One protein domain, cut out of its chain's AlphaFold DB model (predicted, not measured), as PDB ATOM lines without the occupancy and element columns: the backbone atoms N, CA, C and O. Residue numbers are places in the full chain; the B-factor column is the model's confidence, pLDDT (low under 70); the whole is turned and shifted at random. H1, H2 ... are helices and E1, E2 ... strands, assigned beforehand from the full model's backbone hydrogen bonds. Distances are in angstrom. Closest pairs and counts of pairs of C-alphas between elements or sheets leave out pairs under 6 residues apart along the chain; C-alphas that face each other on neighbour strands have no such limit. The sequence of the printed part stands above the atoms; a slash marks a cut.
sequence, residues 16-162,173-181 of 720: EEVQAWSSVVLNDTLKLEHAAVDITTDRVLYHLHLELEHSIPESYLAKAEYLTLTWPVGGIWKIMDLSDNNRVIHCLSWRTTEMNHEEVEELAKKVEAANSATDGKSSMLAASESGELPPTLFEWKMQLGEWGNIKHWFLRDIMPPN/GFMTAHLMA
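AT A GLANCE: This is residues 16 to 162 and 173 to 181 of the 720 residues of an uncharacterized protein of Phytophthora kernoviae (UniProt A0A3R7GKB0). Look first for a small closed barrel of six strands, E1, E2, E5, E4, E3 and E8, with the long helix H3 packed along its outside over E1. H4 stands crosswise at one end of H3, and a separate hairpin of E6 and E7 lies beside the barrel, with E6 coming close to E3. The printed part has 156 residues with four named helices and eight named strands, in the order H1 E1 E2 H2 E3 E4 E5 H3 H4 E6 E7 E8; the class is mixed, helices and strands, and both sheets are antiparallel. It is compact, with a radius of gyration of the C-alphas of 16.0 A, and rounded, spanning 47 by 38 by 35 A.

IN THESE COORDINATES: Find C-alpha 22 at (16.306, 27.794, 21.406); from there E1, residues 22 to 38, runs 36.5 A and bends by 97 degrees at residue 26. E2, residues 41 to 52, returns over 33.3 A. Next come E5, residues 88 to 96, 26.9 A; E4, residues 76 to 83, which bends by 63 degrees at residue 80; E3, residues 66 to 69; and E8, residues 176 to 180, ending at C-alpha 180 (9.031, 22.353, 25.782). H3, residues 101 to 116, starts at (23.832, 9.470, 51.059) and is 22.6 A long. H4 is residues 123 to 130, H1 16 to 19, H2 58 to 61, E6 140 to 147 and E7 150 to 157.

HOW THE PARTS SIT: Round the barrel, check N 31 and O 47 of the hairpin E1 and E2, 2.8 A; N 46 and O 93 of E2 and E5, 2.8 A; N 78 and O 92 of E5 and E4, 2.8 A; N 67 and O 77 of E4 and E3, 2.8 A; N 68 and O 178 of E3 and E8, 2.9 A; and N 23 and O 177, 2.9 A, where E8 and E1 close it. E3, E4 and E5 form a meander, each strand the antiparallel neighbour of the one before. H3 lies outside the barrel over E1, at a height over the sheet of 8.3 A; the closest C-alphas are those of Leu 32 and Ala 108, 5.3 A. H4 touches residues 111 to 115 of H3, about perpendicular at 84 degrees, closest at the C-alphas of Asn 115 and Ser 123, 5.2 A. H1 is on the barrel, and H2 only just, with 5 pairs of C-alphas within 10 A. In the hairpin E6 and E7, N 143 and O 154 are 2.8 A apart; the closest C-alphas of E3 and E6, Thr 68 and Met 142, are 6.3 A apart. In H3 and H4 every O i to N i+4 pair is within hydrogen-bond range; H1 and H2 are too short for one.

THE WHOLE: The C-alphas farthest apart, Glu 102 and Asn 149, are 49.5 A apart. Residues 163 to 172 are not printed, and C-alphas 162 and 173 across this cut are 13.3 A apart. Of the links printed whole, none is long. Confidence is under 70 at residues 33 to 42, 71 to 72, 110 to 136, 159 to 162 and 173 to 174.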
ATOM      1  N   GLU A  16       3.572  26.124  18.811       77.00
ATOM      2  CA  GLU A  16       4.636  25.928  17.821       77.00
ATOM      3  C   GLU A  16       5.746  26.985  17.914       77.00
ATOM      4  O   GLU A  16       6.916  26.661  17.715       77.00
ATOM      5  N   GLU A  17       5.395  28.238  18.232       78.31
ATOM      6  CA  GLU A  17       6.356  29.327  18.455       78.31
ATOM      7  C   GLU A  17       7.218  29.068  19.696       78.31
ATOM      8  O   GLU A  17       8.423  29.301  19.666       78.31
ATOM      9  N   VAL A  18       6.619  28.536  20.768       78.62
ATOM     10  CA  VAL A  18       7.347  28.187  21.998       78.62
ATOM     11  C   VAL A  18       8.264  26.983  21.770       78.62
ATOM     12  O   VAL A  18       9.421  27.024  22.177       78.62
ATOM     13  N   GLN A  19       7.793  25.943  21.071       79.81
ATOM     14  CA  GLN A  19       8.606  24.759  20.741       79.81
ATOM     15  C   GLN A  19       9.780  25.077  19.803       79.81
ATOM     16  O   GLN A  19      10.766  24.351  19.783       79.81
ATOM     17  N   ALA A  20       9.682  26.145  19.006       77.31
ATOM     18  CA  ALA A  20      10.751  26.573  18.108       77.31
ATOM     19  C   ALA A  20      11.848  27.395  18.805       77.31
ATOM     20  O   ALA A  20      12.876  27.674  18.187       77.31
ATOM     21  N   TRP A  21      11.642  27.814  20.057       83.44
ATOM     22  CA  TRP A  21      12.621  28.617  20.775       83.44
ATOM     23  C   TRP A  21      13.840  27.778  21.185       83.44
ATOM     24  O   TRP A  21      13.725  26.654  21.678       83.44
ATOM     25  N   SER A  22      15.022  28.364  21.006       81.69
ATOM     26  CA  SER A  22      16.306  27.794  21.406       81.69
ATOM     27  C   SER A  22      17.260  28.904  21.836       81.69
ATOM     28  O   SER A  22      17.280  29.960  21.200       81.69
ATOM     29  N   SER A  23      18.088  28.662  22.849       79.50
ATOM     30  CA  SER A  23      19.113  29.607  23.311       79.50
ATOM     31  C   SER A  23      20.405  28.878  23.667       79.50
ATOM     32  O   SER A  23      20.372  27.722  24.090       79.50
ATOM     33  N   VAL A  24      21.549  29.536  23.484       78.81
ATOM     34  CA  VAL A  24      22.858  28.999  23.878       78.81
ATOM     35  C   VAL A  24      23.069  29.240  25.372       78.81
ATOM     36  O   VAL A  24      22.798  30.333  25.877       78.81
ATOM     37  N   VAL A  25      23.553  28.222  26.080       76.25
ATOM     38  CA  VAL A  25      23.934  28.326  27.490       76.25
ATOM     39  C   VAL A  25      25.352  28.888  27.580       76.25
ATOM     40  O   VAL A  25      26.286  28.323  27.013       76.25
ATOM     41  N   LEU A  26      25.501  30.011  28.285       73.12
ATOM     42  CA  LEU A  26      26.774  30.705  28.485       73.12
ATOM     43  C   LEU A  26      27.541  30.147  29.685       73.12
ATOM     44  O   LEU A  26      28.724  29.849  29.564       73.12
ATOM     45  N   ASN A  27      26.852  29.992  30.817       70.31
ATOM     46  CA  ASN A  27      27.387  29.431  32.055       70.31
ATOM     47  C   ASN A  27      26.370  28.459  32.658       70.31
ATOM     48  O   ASN A  27      25.163  28.699  32.596       70.31
ATOM     49  N   ASP A  28      26.854  27.393  33.280       72.31
ATOM     50  CA  ASP A  28      26.061  26.444  34.051       72.31
ATOM     51  C   ASP A  28      26.756  26.132  35.385       72.31
ATOM     52  O   ASP A  28      27.980  26.093  35.493       72.31
ATOM     53  N   THR A  29      25.963  25.940  36.436       71.31
ATOM     54  CA  THR A  29      26.454  25.425  37.718       71.31
ATOM     55  C   THR A  29      25.521  24.326  38.202       71.31
ATOM     56  O   THR A  29      24.318  24.540  38.359       71.31
ATOM     57  N   LEU A  30      26.083  23.135  38.406       71.06
ATOM     58  CA  LEU A  30      25.362  21.955  38.877       71.06
ATOM     59  C   LEU A  30      25.588  21.761  40.380       71.06
ATOM     60  O   LEU A  30      26.728  21.783  40.848       71.06
ATOM     61  N   LYS A  31      24.500  21.528  41.111       72.12
ATOM     62  CA  LYS A  31      24.472  21.092  42.508       72.12
ATOM     63  C   LYS A  31      23.710  19.774  42.611       72.12
ATOM     64  O   LYS A  31      22.761  19.548  41.862       72.12
ATOM     65  N   LEU A  32      24.133  18.913  43.532       70.19
ATOM     66  CA  LEU A  32      23.529  17.602  43.754       70.19
ATOM     67  C   LEU A  32      23.038  17.496  45.190       70.19
ATOM     68  O   LEU A  32      23.774  17.820  46.120       70.19
ATOM     69  N   GLU A  33      21.821  16.993  45.356       67.38
ATOM     70  CA  GLU A  33      21.224  16.712  46.657       67.38
ATOM     71  C   GLU A  33      20.633  15.296  46.655       67.38
ATOM     72  O   GLU A  33      19.975  14.882  45.703       67.38
ATOM     73  N   HIS A  34      20.870  14.520  47.715       58.94
ATOM     74  CA  HIS A  34      20.230  13.214  47.880       58.94
ATOM     75  C   HIS A  34      18.850  13.391  48.518       58.94
ATOM     76  O   HIS A  34      18.751  13.922  49.626       58.94
ATOM     77  N   ALA A  35      17.800  12.887  47.870       55.84
ATOM     78  CA  ALA A  35      16.447  12.881  48.414       55.84
ATOM     79  C   ALA A  35      15.961  11.442  48.608       55.84
ATOM     80  O   ALA A  35      15.644  10.740  47.651       55.84
ATOM     81  N   ALA A  36      15.863  11.019  49.869       52.62
ATOM     82  CA  ALA A  36      15.167   9.793  50.234       52.62
ATOM     83  C   ALA A  36      13.676  10.122  50.378       52.62
ATOM     84  O   ALA A  36      13.283  10.789  51.339       52.62
ATOM     85  N   VAL A  37      12.859   9.722  49.403       46.28
ATOM     86  CA  VAL A  37      11.403   9.948  49.445       46.28
ATOM     87  C   VAL A  37      10.665   8.696  49.946       46.28
ATOM     88  O   VAL A  37       9.623   8.841  50.582       46.28
ATOM     89  N   ASP A  38      11.227   7.491  49.762       40.00
ATOM     90  CA  ASP A  38      10.669   6.224  50.266       40.00
ATOM     91  C   ASP A  38      11.753   5.127  50.408       40.00
ATOM     92  O   ASP A  38      12.770   5.177  49.725       40.00
ATOM     93  N   ILE A  39      11.522   4.105  51.245       39.12
ATOM     94  CA  ILE A  39      12.449   2.980  51.547       39.12
ATOM     95  C   ILE A  39      12.764   2.141  50.285       39.12
ATOM     96  O   ILE A  39      13.675   1.316  50.275       39.12
ATOM     97  N   THR A  40      11.990   2.330  49.219       42.41
ATOM     98  CA  THR A  40      12.065   1.590  47.955       42.41
ATOM     99  C   THR A  40      12.708   2.375  46.811       42.41
ATOM    100  O   THR A  40      13.073   1.749  45.818       42.41
ATOM    101  N   THR A  41      12.861   3.705  46.905       54.81
ATOM    102  CA  THR A  41      13.452   4.515  45.822       54.81
ATOM    103  C   THR A  41      14.349   5.633  46.362       54.81
ATOM    104  O   THR A  41      13.887   6.734  46.668       54.81
ATOM    105  N   ASP A  42      15.653   5.363  46.430       68.00
ATOM    106  CA  ASP A  42      16.667   6.400  46.635       68.00
ATOM    107  C   ASP A  42      16.843   7.212  45.337       68.00
ATOM    108  O   ASP A  42      16.974   6.668  44.231       68.00
ATOM    109  N   ARG A  43      16.779   8.546  45.448       72.75
ATOM    110  CA  ARG A  43      16.814   9.470  44.302       72.75
ATOM    111  C   ARG A  43      17.892  10.532  44.496       72.75
ATOM    112  O   ARG A  43      18.041  11.100  45.581       72.75
ATOM    113  N   VAL A  44      18.601  10.863  43.417       76.06
ATOM    114  CA  VAL A  44      19.485  12.040  43.366       76.06
ATOM    115  C   VAL A  44      18.752  13.167  42.663       76.06
ATOM    116  O   VAL A  44      18.357  13.024  41.506       76.06
ATOM    117  N   LEU A  45      18.591  14.287  43.361       79.69
ATOM    118  CA  LEU A  45      18.106  15.539  42.804       79.69
ATOM    119  C   LEU A  45      19.284  16.327  42.229       79.69
ATOM    120  O   LEU A  45      20.278  16.598  42.906       79.69
ATOM    121  N   TYR A  46      19.143  16.731  40.974       80.50
ATOM    122  CA  TYR A  46      20.067  17.604  40.271       80.50
ATOM    123  C   TYR A  46      19.465  18.999  40.184       80.50
ATOM    124  O   TYR A  46      18.438  19.215  39.538       80.50
ATOM    125  N   HIS A  47      20.141  19.953  40.809       81.06
ATOM    126  CA  HIS A  47      19.837  21.372  40.721       81.06
ATOM    127  C   HIS A  47      20.799  22.017  39.736       81.06
ATOM    128  O   HIS A  47      22.011  22.028  39.947       81.06
ATOM    129  N   LEU A  48      20.267  22.566  38.653       82.25
ATOM    130  CA  LEU A  48      21.061  23.169  37.597       82.25
ATOM    131  C   LEU A  48      20.707  24.645  37.469       82.25
ATOM    132  O   LEU A  48      19.566  24.993  37.169       82.25
ATOM    133  N   HIS A  49      21.689  25.515  37.685       83.25
ATOM    134  CA  HIS A  49      21.553  26.939  37.403       83.25
ATOM    135  C   HIS A  49      22.197  27.257  36.057       83.25
ATOM    136  O   HIS A  49      23.368  26.942  35.850       83.25
ATOM    137  N   LEU A  50      21.445  27.887  35.160       82.81
ATOM    138  CA  LEU A  50      21.849  28.200  33.790       82.81
ATOM    139  C   LEU A  50      21.819  29.707  33.558       82.81
ATOM    140  O   LEU A  50      20.847  30.358  33.932       82.81
ATOM    141  N   GLU A  51      22.822  30.248  32.872       83.31
ATOM    142  CA  GLU A  51      22.801  31.592  32.293       83.31
ATOM    143  C   GLU A  51      22.685  31.484  30.768       83.31
ATOM    144  O   GLU A  51      23.542  30.900  30.103       83.31
ATOM    145  N   LEU A  52      21.626  32.059  30.200       83.62
ATOM    146  CA  LEU A  52      21.359  32.023  28.764       83.62
ATOM    147  C   LEU A  52      21.911  33.245  28.022       83.62
ATOM    148  O   LEU A  52      21.986  34.355  28.560       83.62
ATOM    149  N   GLU A  53      22.229  33.065  26.741       81.06
ATOM    150  CA  GLU A  53      22.573  34.166  25.836       81.06
ATOM    151  C   GLU A  53      21.363  35.074  25.578       81.06
ATOM    152  O   GLU A  53      21.438  36.292  25.744       81.06
ATOM    153  N   HIS A  54      20.227  34.463  25.239       82.38
ATOM    154  CA  HIS A  54      18.952  35.139  25.016       82.38
ATOM    155  C   HIS A  54      17.965  34.771  26.127       82.38
ATOM    156  O   HIS A  54      17.810  33.589  26.443       82.38
ATOM    157  N   SER A  55      17.292  35.772  26.704       82.25
ATOM    158  CA  SER A  55      16.288  35.559  27.750       82.25
ATOM    159  C   SER A  55      15.026  34.884  27.218       82.25
ATOM    160  O   SER A  55      14.660  35.034  26.048       82.25
ATOM    161  N   ILE A  56      14.329  34.161  28.097       82.62
ATOM    162  CA  ILE A  56      13.028  33.581  27.762       82.62
ATOM    163  C   ILE A  56      11.969  34.696  27.737       82.62
ATOM    164  O   ILE A  56      11.772  35.382  28.748       82.62
ATOM    165  N   PRO A  57      11.240  34.885  26.622       83.56
ATOM    166  CA  PRO A  57      10.126  35.824  26.580       83.56
ATOM    167  C   PRO A  57       9.040  35.449  27.599       83.56
ATOM    168  O   PRO A  57       8.601  34.301  27.642       83.56
ATOM    169  N   GLU A  58       8.542  36.416  28.378       81.00
ATOM    170  CA  GLU A  58       7.505  36.173  29.403       81.00
ATOM    171  C   GLU A  58       6.248  35.499  28.836       81.00
ATOM    172  O   GLU A  58       5.620  34.663  29.483       81.00
ATOM    173  N   SER A  59       5.908  35.807  27.584       79.94
ATOM    174  CA  SER A  59       4.774  35.212  26.882       79.94
ATOM    175  C   SER A  59       4.893  33.697  26.669       79.94
ATOM    176  O   SER A  59       3.887  33.050  26.383       79.94
ATOM    177  N   TYR A  60       6.101  33.129  26.767       81.44
ATOM    178  CA  TYR A  60       6.365  31.701  26.550       81.44
ATOM    179  C   TYR A  60       6.260  30.904  27.856       81.44
ATOM    180  O   TYR A  60       5.849  29.745  27.834       81.44
ATOM    181  N   LEU A  61       6.535  31.544  28.998       78.00
ATOM    182  CA  LEU A  61       6.507  30.922  30.328       78.00
ATOM    183  C   LEU A  61       5.127  30.384  30.713       78.00
ATOM    184  O   LEU A  61       5.022  29.375  31.398       78.00
ATOM    185  N   ALA A  62       4.054  30.998  30.211       73.81
ATOM    186  CA  ALA A  62       2.694  30.507  30.436       73.81
ATOM    187  C   ALA A  62       2.424  29.123  29.803       73.81
ATOM    188  O   ALA A  62       1.410  28.500  30.115       73.81
ATOM    189  N   LYS A  63       3.283  28.662  28.883       74.38
ATOM    190  CA  LYS A  63       3.112  27.412  28.125       74.38
ATOM    191  C   LYS A  63       4.279  26.431  28.256       74.38
ATOM    192  O   LYS A  63       4.139  25.309  27.776       74.38
ATOM    193  N   ALA A  64       5.390  26.832  28.871       78.50
ATOM    194  CA  ALA A  64       6.587  26.011  29.016       78.50
ATOM    195  C   ALA A  64       6.938  25.809  30.493       78.50
ATOM    196  O   ALA A  64       7.310  26.751  31.186       78.50
ATOM    197  N   GLU A  65       6.818  24.566  30.951       81.94
ATOM    198  CA  GLU A  65       7.175  24.133  32.311       81.94
ATOM    199  C   GLU A  65       8.529  23.404  32.347       81.94
ATOM    200  O   GLU A  65       9.195  23.349  33.382       81.94
ATOM    201  N   TYR A  66       8.946  22.872  31.195       86.88
ATOM    202  CA  TYR A  66      10.124  22.032  31.050       86.88
ATOM    203  C   TYR A  66      11.093  22.591  30.006       86.88
ATOM    204  O   TYR A  66      10.702  23.222  29.018       86.88
ATOM    205  N   LEU A  67      12.371  22.306  30.229       86.94
ATOM    206  CA  LEU A  67      13.501  22.639  29.380       86.94
ATOM    207  C   LEU A  67      14.221  21.345  28.983       86.94
ATOM    208  O   LEU A  67      14.445  20.476  29.825       86.94
ATOM    209  N   THR A  68      14.621  21.225  27.721       85.31
ATOM    210  CA  THR A  68      15.507  20.141  27.268       85.31
ATOM    211  C   THR A  68      16.888  20.707  27.021       85.31
ATOM    212  O   THR A  68      17.016  21.739  26.349       85.31
ATOM    213  N   LEU A  69      17.914  20.014  27.496       80.31
ATOM    214  CA  LEU A  69      19.299  20.363  27.213       80.31
ATOM    215  C   LEU A  69      19.879  19.386  26.200       80.31
ATOM    216  O   LEU A  69      19.631  18.181  26.255       80.31
ATOM    217  N   THR A  70      20.659  19.906  25.258       74.50
ATOM    218  CA  THR A  70      21.417  19.062  24.334       74.50
ATOM    219  C   THR A  70      22.616  18.407  25.030       74.50
ATOM    220  O   THR A  70      22.885  18.636  26.211       74.50
ATOM    221  N   TRP A  71      23.346  17.569  24.292       67.69
ATOM    222  CA  TRP A  71      24.594  16.959  24.760       67.69
ATOM    223  C   TRP A  71      25.555  18.024  25.336       67.69
ATOM    224  O   TRP A  71      25.644  19.110  24.750       67.69
ATOM    225  N   PRO A  72      26.260  17.748  26.454       61.00
ATOM    226  CA  PRO A  72      26.405  16.455  27.147       61.00
ATOM    227  C   PRO A  72      25.341  16.137  28.206       61.00
ATOM    228  O   PRO A  72      25.276  15.008  28.678       61.00
ATOM    229  N   VAL A  73      24.526  17.110  28.619       70.44
ATOM    230  CA  VAL A  73      23.683  16.954  29.814       70.44
ATOM    231  C   VAL A  73      22.464  16.078  29.531       70.44
ATOM    232  O   VAL A  73      22.191  15.152  30.293       70.44
ATOM    233  N   GLY A  74      21.772  16.329  28.416       74.69
ATOM    234  CA  GLY A  74      20.570  15.577  28.054       74.69
ATOM    235  C   GLY A  74      19.411  15.751  29.038       74.69
ATOM    236  O   GLY A  74      19.422  16.638  29.896       74.69
ATOM    237  N   GLY A  75      18.404  14.888  28.912       81.38
ATOM    238  CA  GLY A  75      17.264  14.825  29.825       81.38
ATOM    239  C   GLY A  75      16.244  15.968  29.730       81.38
ATOM    240  O   GLY A  75      16.303  16.851  28.866       81.38
ATOM    241  N   ILE A  76      15.284  15.920  30.656       86.94
ATOM    242  CA  ILE A  76      14.240  16.929  30.865       86.94
ATOM    243  C   ILE A  76      14.460  17.606  32.211       86.94
ATOM    244  O   ILE A  76      14.686  16.948  33.224       86.94
ATOM    245  N   TRP A  77      14.342  18.929  32.215       86.50
ATOM    246  CA  TRP A  77      14.599  19.781  33.365       86.50
ATOM    247  C   TRP A  77      13.369  20.636  33.671       86.50
ATOM    248  O   TRP A  77      12.891  21.380  32.817       86.50
ATOM    249  N   LYS A  78      12.842  20.535  34.891       86.00
ATOM    250  CA  LYS A  78      11.716  21.340  35.385       86.00
ATOM    251  C   LYS A  78      12.212  22.732  35.753       86.00
ATOM    252  O   LYS A  78      13.151  22.855  36.535       86.00
ATOM    253  N   ILE A  79      11.576  23.773  35.224       87.25
ATOM    254  CA  ILE A  79      11.910  25.162  35.560       87.25
ATOM    255  C   ILE A  79      11.310  25.478  36.936       87.25
ATOM    256  O   ILE A  79      10.097  25.375  37.117       87.25
ATOM    257  N   MET A  80      12.155  25.839  37.903       85.31
ATOM    258  CA  MET A  80      11.744  26.171  39.272       85.31
ATOM    259  C   MET A  80      11.664  27.680  39.470       85.31
ATOM    260  O   MET A  80      10.607  28.192  39.826       85.31
ATOM    261  N   ASP A  81      12.758  28.386  39.177       82.75
ATOM    262  CA  ASP A  81      12.847  29.835  39.352       82.75
ATOM    263  C   ASP A  81      13.519  30.503  38.154       82.75
ATOM    264  O   ASP A  81      14.391  29.937  37.489       82.75
ATOM    265  N   LEU A  82      13.125  31.749  37.905       85.50
ATOM    266  CA  LEU A  82      13.673  32.607  36.863       85.50
ATOM    267  C   LEU A  82      14.145  33.911  37.502       85.50
ATOM    268  O   LEU A  82      13.428  34.530  38.286       85.50
ATOM    269  N   SER A  83      15.355  34.332  37.157       81.25
ATOM    270  CA  SER A  83      15.973  35.566  37.643       81.25
ATOM    271  C   SER A  83      16.664  36.312  36.499       81.25
ATOM    272  O   SER A  83      16.785  35.801  35.381       81.25
ATOM    273  N   ASP A  84      17.031  37.570  36.747       78.81
ATOM    274  CA  ASP A  84      17.688  38.456  35.779       78.81
ATOM    275  C   ASP A  84      16.967  38.537  34.423       78.81
ATOM    276  O   ASP A  84      17.515  38.190  33.379       78.81
ATOM    277  N   ASN A  85      15.711  39.001  34.426       79.62
ATOM    278  CA  ASN A  85      14.867  39.112  33.226       79.62
ATOM    279  C   ASN A  85      14.753  37.790  32.440       79.62
ATOM    280  O   ASN A  85      14.855  37.790  31.213       79.62
ATOM    281  N   ASN A  86      14.555  36.666  33.137       81.00
ATOM    282  CA  ASN A  86      14.461  35.312  32.568       81.00
ATOM    283  C   ASN A  86      15.728  34.857  31.822       81.00
ATOM    284  O   ASN A  86      15.647  34.081  30.864       81.00
ATOM    285  N   ARG A  87      16.891  35.380  32.221       80.25
ATOM    286  CA  ARG A  87      18.193  34.996  31.669       80.25
ATOM    287  C   ARG A  87      18.897  33.958  32.533       80.25
ATOM    288  O   ARG A  87      19.614  33.123  31.989       80.25
ATOM    289  N   VAL A  88      18.675  34.003  33.845       83.69
ATOM    290  CA  VAL A  88      19.201  33.025  34.797       83.69
ATOM    291  C   VAL A  88      18.070  32.099  35.226       83.69
ATOM    292  O   VAL A  88      17.048  32.552  35.744       83.69
ATOM    293  N   ILE A  89      18.245  30.802  34.993       84.44
ATOM    294  CA  ILE A  89      17.227  29.776  35.226       84.44
ATOM    295  C   ILE A  89      17.725  28.822  36.297       84.44
ATOM    296  O   ILE A  89      18.842  28.323  36.203       84.44
ATOM    297  N   HIS A  90      16.889  28.543  37.288       85.62
ATOM    298  CA  HIS A  90      17.076  27.438  38.214       85.62
ATOM    299  C   HIS A  90      16.164  26.287  37.792       85.62
ATOM    300  O   HIS A  90      14.939  26.431  37.758       85.62
ATOM    301  N   CYS A  91      16.773  25.158  37.458       86.88
ATOM    302  CA  CYS A  91      16.096  23.961  37.002       86.88
ATOM    303  C   CYS A  91      16.350  22.782  37.939       86.88
ATOM    304  O   CYS A  91      17.416  22.676  38.543       86.88
ATOM    305  N   LEU A  92      15.390  21.863  37.989       85.69
ATOM    306  CA  LEU A  92      15.471  20.615  38.736       85.69
ATOM    307  C   LEU A  92      15.243  19.425  37.799       85.69
ATOM    308  O   LEU A  92      14.301  19.421  37.007       85.69
ATOM    309  N   SER A  93      16.076  18.403  37.915       84.88
ATOM    310  CA  SER A  93      15.815  17.072  37.367       84.88
ATOM    311  C   SER A  93      16.300  16.022  38.358       84.88
ATOM    312  O   SER A  93      16.946  16.367  39.346       84.88
ATOM    313  N   TRP A  94      15.978  14.752  38.159       82.56
ATOM    314  CA  TRP A  94      16.390  13.711  39.093       82.56
ATOM    315  C   TRP A  94      16.543  12.355  38.413       82.56
ATOM    316  O   TRP A  94      15.986  12.132  37.343       82.56
ATOM    317  N   ARG A  95      17.313  11.472  39.057       78.56
ATOM    318  CA  ARG A  95      17.586  10.099  38.605       78.56
ATOM    319  C   ARG A  95      17.530   9.131  39.784       78.56
ATOM    320  O   ARG A  95      17.966   9.473  40.888       78.56
ATOM    321  N   THR A  96      17.012   7.928  39.559       74.19
ATOM    322  CA  THR A  96      17.102   6.821  40.524       74.19
ATOM    323  C   THR A  96      18.555   6.388  40.691       74.19
ATOM    324  O   THR A  96      19.264   6.231  39.696       74.19
ATOM    325  N   THR A  97      19.001   6.164  41.925       72.69
ATOM    326  CA  THR A  97      20.371   5.713  42.201       72.69
ATOM    327  C   THR A  97      20.387   4.587  43.224       72.69
ATOM    328  O   THR A  97      19.509   4.508  44.075       72.69
ATOM    329  N   GLU A  98      21.416   3.747  43.161       71.25
ATOM    330  CA  GLU A  98      21.763   2.805  44.234       71.25
ATOM    331  C   GLU A  98      22.800   3.407  45.208       71.25
ATOM    332  O   GLU A  98      23.218   2.746  46.156       71.25
ATOM    333  N   MET A  99      23.256   4.641  44.956       70.44
ATOM    334  CA  MET A  99      24.268   5.309  45.775       70.44
ATOM    335  C   MET A  99      23.714   5.720  47.137       70.44
ATOM    336  O   MET A  99      22.642   6.316  47.231       70.44
ATOM    337  N   ASN A 100      24.510   5.508  48.181       74.81
ATOM    338  CA  ASN A 100      24.164   5.946  49.531       74.81
ATOM    339  C   ASN A 100      24.350   7.465  49.705       74.81
ATOM    340  O   ASN A 100      25.106   8.110  48.976       74.81
ATOM    341  N   HIS A 101      23.738   8.036  50.749       75.38
ATOM    342  CA  HIS A 101      23.832   9.470  51.059       75.38
ATOM    343  C   HIS A 101      25.280   9.993  51.128       75.38
ATOM    344  O   HIS A 101      25.584  11.041  50.561       75.38
ATOM    345  N   GLU A 102      26.184   9.246  51.770       74.81
ATOM    346  CA  GLU A 102      27.604   9.613  51.893       74.81
ATOM    347  C   GLU A 102      28.311   9.643  50.528       74.81
ATOM    348  O   GLU A 102      29.095  10.548  50.248       74.81
ATOM    349  N   GLU A 103      27.992   8.696  49.644       74.75
ATOM    350  CA  GLU A 103      28.571   8.607  48.300       74.75
ATOM    351  C   GLU A 103      28.088   9.758  47.406       74.75
ATOM    352  O   GLU A 103      28.862  10.300  46.613       74.75
ATOM    353  N   VAL A 104      26.826  10.176  47.559       71.94
ATOM    354  CA  VAL A 104      26.280  11.347  46.859       71.94
ATOM    355  C   VAL A 104      26.878  12.644  47.395       71.94
ATOM    356  O   VAL A 104      27.194  13.529  46.604       71.94
ATOM    357  N   GLU A 105      27.107  12.763  48.704       72.44
ATOM    358  CA  GLU A 105      27.768  13.937  49.283       72.44
ATOM    359  C   GLU A 105      29.236  14.044  48.827       72.44
ATOM    360  O   GLU A 105      29.725  15.136  48.524       72.44
ATOM    361  N   GLU A 106      29.949  12.918  48.719       75.44
ATOM    362  CA  GLU A 106      31.287  12.887  48.124       75.44
ATOM    363  C   GLU A 106      31.276  13.296  46.648       75.44
ATOM    364  O   GLU A 106      32.155  14.047  46.211       75.44
ATOM    365  N   LEU A 107      30.293  12.828  45.874       73.31
ATOM    366  CA  LEU A 107      30.124  13.218  44.476       73.31
ATOM    367  C   LEU A 107      29.800  14.713  44.350       73.31
ATOM    368  O   LEU A 107      30.409  15.399  43.532       73.31
ATOM    369  N   ALA A 108      28.918  15.240  45.201       72.25
ATOM    370  CA  ALA A 108      28.567  16.656  45.245       72.25
ATOM    371  C   ALA A 108      29.799  17.530  45.521       72.25
ATOM    372  O   ALA A 108      30.064  18.470  44.772       72.25
ATOM    373  N   LYS A 109      30.623  17.165  46.513       72.12
ATOM    374  CA  LYS A 109      31.884  17.870  46.818       72.12
ATOM    375  C   LYS A 109      32.852  17.870  45.635       72.12
ATOM    376  O   LYS A 109      33.532  18.869  45.398       72.12
ATOM    377  N   LYS A 110      32.919  16.770  44.877       68.94
ATOM    378  CA  LYS A 110      33.756  16.675  43.667       68.94
ATOM    379  C   LYS A 110      33.233  17.573  42.544       68.94
ATOM    380  O   LYS A 110      34.024  18.268  41.910       68.94
ATOM    381  N   VAL A 111      31.916  17.612  42.336       68.31
ATOM    382  CA  VAL A 111      31.274  18.484  41.338       68.31
ATOM    383  C   VAL A 111      31.471  19.961  41.689       68.31
ATOM    384  O   VAL A 111      31.863  20.751  40.834       68.31
ATOM    385  N   GLU A 112      31.297  20.341  42.956       68.25
ATOM    386  CA  GLU A 112      31.552  21.710  43.418       68.25
ATOM    387  C   GLU A 112      33.019  22.126  43.232       68.25
ATOM    388  O   GLU A 112      33.301  23.245  42.789       68.25
ATOM    389  N   ALA A 113      33.965  21.221  43.509       64.38
ATOM    390  CA  ALA A 113      35.384  21.473  43.282       64.38
ATOM    391  C   ALA A 113      35.694  21.713  41.792       64.38
ATOM    392  O   ALA A 113      36.428  22.653  41.473       64.38
ATOM    393  N   ALA A 114      35.092  20.939  40.881       61.16
ATOM    394  CA  ALA A 114      35.242  21.122  39.434       61.16
ATOM    395  C   ALA A 114      34.652  22.460  38.940       61.16
ATOM    396  O   ALA A 114      35.276  23.156  38.132       61.16
ATOM    397  N   ASN A 115      33.501  22.869  39.485       60.16
ATOM    398  CA  ASN A 115      32.870  24.160  39.182       60.16
ATOM    399  C   ASN A 115      33.751  25.350  39.614       60.16
ATOM    400  O   ASN A 115      33.787  26.376  38.946       60.16
ATOM    401  N   SER A 116      34.486  25.227  40.726       57.78
ATOM    402  CA  SER A 116      35.339  26.310  41.244       57.78
ATOM    403  C   SER A 116      36.643  26.526  40.462       57.78
ATOM    404  O   SER A 116      37.272  27.576  40.590       57.78
ATOM    405  N   ALA A 117      37.057  25.544  39.656       54.50
ATOM    406  CA  ALA A 117      38.304  25.574  38.893       54.50
ATOM    407  C   ALA A 117      38.149  26.161  37.475       54.50
ATOM    408  O   ALA A 117      39.139  26.297  36.755       54.50
ATOM    409  N   THR A 118      36.924  26.482  37.049       53.94
ATOM    410  CA  THR A 118      36.592  26.811  35.658       53.94
ATOM    411  C   THR A 118      36.160  28.267  35.498       53.94
ATOM    412  O   THR A 118      34.996  28.623  35.633       53.94
ATOM    413  N   ASP A 119      37.117  29.128  35.147       50.19
ATOM    414  CA  ASP A 119      36.855  30.518  34.756       50.19
ATOM    415  C   ASP A 119      36.204  30.568  33.353       50.19
ATOM    416  O   ASP A 119      36.884  30.687  32.330       50.19
ATOM    417  N   GLY A 120      34.871  30.469  33.302       49.78
ATOM    418  CA  GLY A 120      34.056  30.840  32.133       49.78
ATOM    419  C   GLY A 120      33.807  29.755  31.077       49.78
ATOM    420  O   GLY A 120      33.578  30.086  29.914       49.78
ATOM    421  N   LYS A 121      33.859  28.470  31.446       50.19
ATOM    422  CA  LYS A 121      33.402  27.341  30.611       50.19
ATOM    423  C   LYS A 121      32.302  26.574  31.336       50.19
ATOM    424  O   LYS A 121      32.301  26.560  32.562       50.19
ATOM    425  N   SER A 122      31.432  25.896  30.580       55.44
ATOM    426  CA  SER A 122      30.416  25.038  31.189       55.44
ATOM    427  C   SER A 122      31.058  23.986  32.098       55.44
ATOM    428  O   SER A 122      32.025  23.317  31.716       55.44
ATOM    429  N   SER A 123      30.540  23.870  33.315       56.44
ATOM    430  CA  SER A 123      31.136  23.088  34.387       56.44
ATOM    431  C   SER A 123      31.057  21.581  34.117       56.44
ATOM    432  O   SER A 123      31.986  20.833  34.428       56.44
ATOM    433  N   MET A 124      30.012  21.147  33.404       54.72
ATOM    434  CA  MET A 124      29.835  19.772  32.926       54.72
ATOM    435  C   MET A 124      30.786  19.422  31.778       54.72
ATOM    436  O   MET A 124      31.338  18.322  31.735       54.72
ATOM    437  N   LEU A 125      31.040  20.371  30.869       52.97
ATOM    438  CA  LEU A 125      32.037  20.191  29.812       52.97
ATOM    439  C   LEU A 125      33.441  20.033  30.393       52.97
ATOM    440  O   LEU A 125      34.184  19.148  29.972       52.97
ATOM    441  N   ALA A 126      33.777  20.819  31.410       49.38
ATOM    442  CA  ALA A 126      35.062  20.712  32.086       49.38
ATOM    443  C   ALA A 126      35.219  19.420  32.906       49.38
ATOM    444  O   ALA A 126      36.306  18.845  32.935       49.38
ATOM    445  N   ALA A 127      34.145  18.923  33.525       49.41
ATOM    446  CA  ALA A 127      34.180  17.652  34.246       49.41
ATOM    447  C   ALA A 127      34.244  16.425  33.312       49.41
ATOM    448  O   ALA A 127      34.819  15.399  33.675       49.41
ATOM    449  N   SER A 128      33.726  16.537  32.082       49.66
ATOM    450  CA  SER A 128      33.921  15.512  31.046       49.66
ATOM    451  C   SER A 128      35.383  15.425  30.567       49.66
ATOM    452  O   SER A 128      35.861  14.340  30.236       49.66
ATOM    453  N   GLU A 129      36.120  16.546  30.581       47.78
ATOM    454  CA  GLU A 129      37.545  16.607  30.220       47.78
ATOM    455  C   GLU A 129      38.463  16.022  31.313       47.78
ATOM    456  O   GLU A 129      39.554  15.545  30.992       47.78
ATOM    457  N   SER A 130      38.043  16.017  32.587       50.28
ATOM    458  CA  SER A 130      38.838  15.474  33.702       50.28
ATOM    459  C   SER A 130      38.733  13.952  33.866       50.28
ATOM    460  O   SER A 130      39.573  13.359  34.540       50.28
ATOM    461  N   GLY A 131      37.746  13.302  33.231       44.44
ATOM    462  CA  GLY A 131      37.548  11.846  33.277       44.44
ATOM    463  C   GLY A 131      37.019  11.303  34.611       44.44
ATOM    464  O   GLY A 131      36.988  10.087  34.795       44.44
ATOM    465  N   GLU A 132      36.618  12.179  35.537       45.66
ATOM    466  CA  GLU A 132      36.201  11.820  36.903       45.66
ATOM    467  C   GLU A 132      34.671  11.790  37.102       45.66
ATOM    468  O   GLU A 132      34.201  11.226  38.090       45.66
ATOM    469  N   LEU A 133      33.888  12.329  36.156       49.59
ATOM    470  CA  LEU A 133      32.424  12.194  36.086       49.59
ATOM    471  C   LEU A 133      32.009  11.443  34.809       49.59
ATOM    472  O   LEU A 133      32.719  11.526  33.801       49.59
ATOM    473  N   PRO A 134      30.867  10.723  34.807       52.00
ATOM    474  CA  PRO A 134      30.323  10.172  33.574       52.00
ATOM    475  C   PRO A 134      30.100  11.303  32.551       52.00
ATOM    476  O   PRO A 134      29.627  12.380  32.917       52.00
ATOM    477  N   PRO A 135      30.441  11.087  31.268       54.00
ATOM    478  CA  PRO A 135      30.426  12.131  30.242       54.00
ATOM    479  C   PRO A 135      29.020  12.657  29.911       54.00
ATOM    480  O   PRO A 135      28.906  13.674  29.233       54.00
ATOM    481  N   THR A 136      27.965  11.972  30.358       61.72
ATOM    482  CA  THR A 136      26.557  12.333  30.160       61.72
ATOM    483  C   THR A 136      25.766  12.045  31.434       61.72
ATOM    484  O   THR A 136      25.927  10.976  32.025       61.72
ATOM    485  N   LEU A 137      24.929  12.993  31.872       70.31
ATOM    486  CA  LEU A 137      24.160  12.872  33.120       70.31
ATOM    487  C   LEU A 137      22.938  11.959  32.943       70.31
ATOM    488  O   LEU A 137      22.721  11.038  33.732       70.31
ATOM    489  N   PHE A 138      22.194  12.192  31.863       75.56
ATOM    490  CA  PHE A 138      21.163  11.296  31.352       75.56
ATOM    491  C   PHE A 138      21.705  10.569  30.123       75.56
ATOM    492  O   PHE A 138      22.444  11.150  29.334       75.56
ATOM    493  N   GLU A 139      21.346   9.302  29.947       75.75
ATOM    494  CA  GLU A 139      21.715   8.519  28.752       75.75
ATOM    495  C   GLU A 139      20.733   8.757  27.588       75.75
ATOM    496  O   GLU A 139      20.964   8.336  26.455       75.75
ATOM    497  N   TRP A 140      19.676   9.530  27.849       84.06
ATOM    498  CA  TRP A 140      18.598   9.870  26.931       84.06
ATOM    499  C   TRP A 140      18.367  11.387  26.858       84.06
ATOM    500  O   TRP A 140      18.684  12.153  27.772       84.06
ATOM    501  N   LYS A 141      17.802  11.854  25.743       83.50
ATOM    502  CA  LYS A 141      17.381  13.246  25.537       83.50
ATOM    503  C   LYS A 141      16.000  13.303  24.897       83.50
ATOM    504  O   LYS A 141      15.612  12.412  24.144       83.50
ATOM    505  N   MET A 142      15.290  14.400  25.145       86.25
ATOM    506  CA  MET A 142      14.136  14.758  24.329       86.25
ATOM    507  C   MET A 142      14.607  15.457  23.059       86.25
ATOM    508  O   MET A 142      15.423  16.378  23.107       86.25
ATOM    509  N   GLN A 143      14.081  15.025  21.923       86.19
ATOM    510  CA  GLN A 143      14.382  15.567  20.609       86.19
ATOM    511  C   GLN A 143      13.094  16.081  19.967       86.19
ATOM    512  O   GLN A 143      12.056  15.421  20.003       86.19
ATOM    513  N   LEU A 144      13.169  17.268  19.366       87.06
ATOM    514  CA  LEU A 144      12.080  17.808  18.563       87.06
ATOM    515  C   LEU A 144      12.195  17.265  17.137       87.06
ATOM    516  O   LEU A 144      13.261  17.359  16.515       87.06
ATOM    517  N   GLY A 145      11.098  16.716  16.623       86.38
ATOM    518  CA  GLY A 145      10.975  16.241  15.248       86.38
ATOM    519  C   GLY A 145       9.599  16.525  14.655       86.38
ATOM    520  O   GLY A 145       8.722  17.084  15.309       86.38
ATOM    521  N   GLU A 146       9.415  16.141  13.400       88.12
ATOM    522  CA  GLU A 146       8.151  16.179  12.674       88.12
ATOM    523  C   GLU A 146       7.574  14.761  12.609       88.12
ATOM    524  O   GLU A 146       8.140  13.870  11.967       88.12
ATOM    525  N   TRP A 147       6.455  14.543  13.301       87.69
ATOM    526  CA  TRP A 147       5.683  13.303  13.257       87.69
ATOM    527  C   TRP A 147       4.394  13.562  12.472       87.69
ATOM    528  O   TRP A 147       3.543  14.361  12.868       87.69
ATOM    529  N   GLY A 148       4.283  12.944  11.294       84.69
ATOM    530  CA  GLY A 148       3.236  13.284  10.331       84.69
ATOM    531  C   GLY A 148       3.361  14.738   9.863       84.69
ATOM    532  O   GLY A 148       4.282  15.064   9.122       84.69
ATOM    533  N   ASN A 149       2.442  15.601  10.306       82.69
ATOM    534  CA  ASN A 149       2.421  17.037   9.986       82.69
ATOM    535  C   ASN A 149       2.611  17.933  11.226       82.69
ATOM    536  O   ASN A 149       2.358  19.135  11.151       82.69
ATOM    537  N   ILE A 150       2.978  17.358  12.376       83.25
ATOM    538  CA  ILE A 150       3.003  18.052  13.669       83.25
ATOM    539  C   ILE A 150       4.425  18.017  14.240       83.25
ATOM    540  O   ILE A 150       5.118  17.001  14.148       83.25
ATOM    541  N   LYS A 151       4.857  19.125  14.851       85.19
ATOM    542  CA  LYS A 151       6.081  19.161  15.658       85.19
ATOM    543  C   LYS A 151       5.857  18.409  16.967       85.19
ATOM    544  O   LYS A 151       4.968  18.761  17.739       85.19
ATOM    545  N   HIS A 152       6.661  17.383  17.206       87.50
ATOM    546  CA  HIS A 152       6.471  16.435  18.296       87.50
ATOM    547  C   HIS A 152       7.781  16.195  19.043       87.50
ATOM    548  O   HIS A 152       8.842  16.033  18.435       87.50
ATOM    549  N   TRP A 153       7.694  16.191  20.370       88.25
ATOM    550  CA  TRP A 153       8.805  15.870  21.256       88.25
ATOM    551  C   TRP A 153       8.822  14.370  21.522       88.25
ATOM    552  O   TRP A 153       7.823  13.816  21.974       88.25
ATOM    553  N   PHE A 154       9.962  13.728  21.289       88.69
ATOM    554  CA  PHE A 154      10.136  12.301  21.537       88.69
ATOM    555  C   PHE A 154      11.454  12.008  22.250       88.69
ATOM    556  O   PHE A 154      12.415  12.774  22.168       88.69
ATOM    557  N   LEU A 155      11.476  10.885  22.953       89.12
ATOM    558  CA  LEU A 155      12.594  10.372  23.719       89.12
ATOM    559  C   LEU A 155      13.522   9.540  22.831       89.12
ATOM    560  O   LEU A 155      13.060   8.651  22.111       89.12
ATOM    561  N   ARG A 156      14.826   9.818  22.907       85.25
ATOM    562  CA  ARG A 156      15.874   9.137  22.140       85.25
ATOM    563  C   ARG A 156      17.154   9.006  22.960       85.25
ATOM    564  O   ARG A 156      17.468   9.892  23.754       85.25
ATOM    565  N   ASP A 157      17.924   7.953  22.711       80.00
ATOM    566  CA  ASP A 157      19.261   7.801  23.282       80.00
ATOM    567  C   ASP A 157      20.190   8.941  22.850       80.00
ATOM    568  O   ASP A 157      20.152   9.447  21.719       80.00
ATOM    569  N   ILE A 158      21.072   9.335  23.759       71.94
ATOM    570  CA  ILE A 158      22.138  10.273  23.452       71.94
ATOM    571  C   ILE A 158      23.231   9.520  22.694       71.94
ATOM    572  O   ILE A 158      24.045   8.810  23.280       71.94
ATOM    573  N   MET A 159      23.301   9.710  21.375       59.00
ATOM    574  CA  MET A 159      24.484   9.279  20.632       59.00
ATOM    575  C   MET A 159      25.636  10.269  20.862       59.00
ATOM    576  O   MET A 159      25.467  11.462  20.585       59.00
ATOM    577  N   PRO A 160      26.822   9.813  21.306       55.09
ATOM    578  CA  PRO A 160      28.022  10.633  21.218       55.09
ATOM    579  C   PRO A 160      28.316  10.940  19.737       55.09
ATOM    580  O   PRO A 160      28.033  10.103  18.871       55.09
ATOM    581  N   PRO A 161      28.874  12.119  19.406       52.22
ATOM    582  CA  PRO A 161      29.218  12.453  18.027       52.22
ATOM    583  C   PRO A 161      30.170  11.387  17.460       52.22
ATOM    584  O   PRO A 161      31.267  11.173  17.971       52.22
ATOM    585  N   ASN A 162      29.724  10.679  16.420       42.75
ATOM    586  CA  ASN A 162      30.325   9.425  15.950       42.75
ATOM    587  C   ASN A 162      31.579   9.589  15.066       42.75
ATOM    588  O   ASN A 162      31.976   8.646  14.385       42.75
ATOM    589  N   GLY A 173      30.317  20.803  21.303       54.38
ATOM    590  CA  GLY A 173      29.427  21.835  20.771       54.38
ATOM    591  C   GLY A 173      28.881  22.720  21.899       54.38
ATOM    592  O   GLY A 173      28.826  22.300  23.055       54.38
ATOM    593  N   PHE A 174      28.486  23.952  21.573       62.72
ATOM    594  CA  PHE A 174      27.805  24.817  22.536       62.72
ATOM    595  C   PHE A 174      26.553  24.110  23.071       62.72
ATOM    596  O   PHE A 174      25.759  23.589  22.287       62.72
ATOM    597  N   MET A 175      26.370  24.098  24.393       72.69
ATOM    598  CA  MET A 175      25.155  23.557  24.995       72.69
ATOM    599  C   MET A 175      23.978  24.467  24.632       72.69
ATOM    600  O   MET A 175      24.011  25.672  24.883       72.69
ATOM    601  N   THR A 176      22.941  23.893  24.030       75.00
ATOM    602  CA  THR A 176      21.723  24.613  23.653       75.00
ATOM    603  C   THR A 176      20.548  24.145  24.493       75.00
ATOM    604  O   THR A 176      20.367  22.951  24.736       75.00
ATOM    605  N   ALA A 177      19.754  25.109  24.935       82.56
ATOM    606  CA  ALA A 177      18.545  24.907  25.704       82.56
ATOM    607  C   ALA A 177      17.326  25.134  24.806       82.56
ATOM    608  O   ALA A 177      17.237  26.160  24.126       82.56
ATOM    609  N   HIS A 178      16.383  24.194  24.823       84.81
ATOM    610  CA  HIS A 178      15.114  24.292  24.101       84.81
ATOM    611  C   HIS A 178      13.940  24.259  25.078       84.81
ATOM    612  O   HIS A 178      13.957  23.502  26.050       84.81
ATOM    613  N   LEU A 179      12.911  25.065  24.812       83.69
ATOM    614  CA  LEU A 179      11.690  25.084  25.620       83.69
ATOM    615  C   LEU A 179      10.700  24.026  25.135       83.69
ATOM    616  O   LEU A 179      10.414  23.920  23.941       83.69
ATOM    617  N   MET A 180      10.108  23.293  26.078       81.62
ATOM    618  CA  MET A 180       9.031  22.353  25.782       81.62
ATOM    619  C   MET A 180       7.674  23.004  26.023       81.62
ATOM    620  O   MET A 180       7.281  23.251  27.164       81.62
ATOM    621  N   ALA A 181       6.920  23.235  24.948       75.19
ATOM    622  CA  ALA A 181       5.538  23.696  25.045       75.19
ATOM    623  C   ALA A 181       4.573  22.506  25.175       75.19
ATOM    624  O   ALA A 181       3.892  22.146  24.215       75.19
TER     625      ALA A 181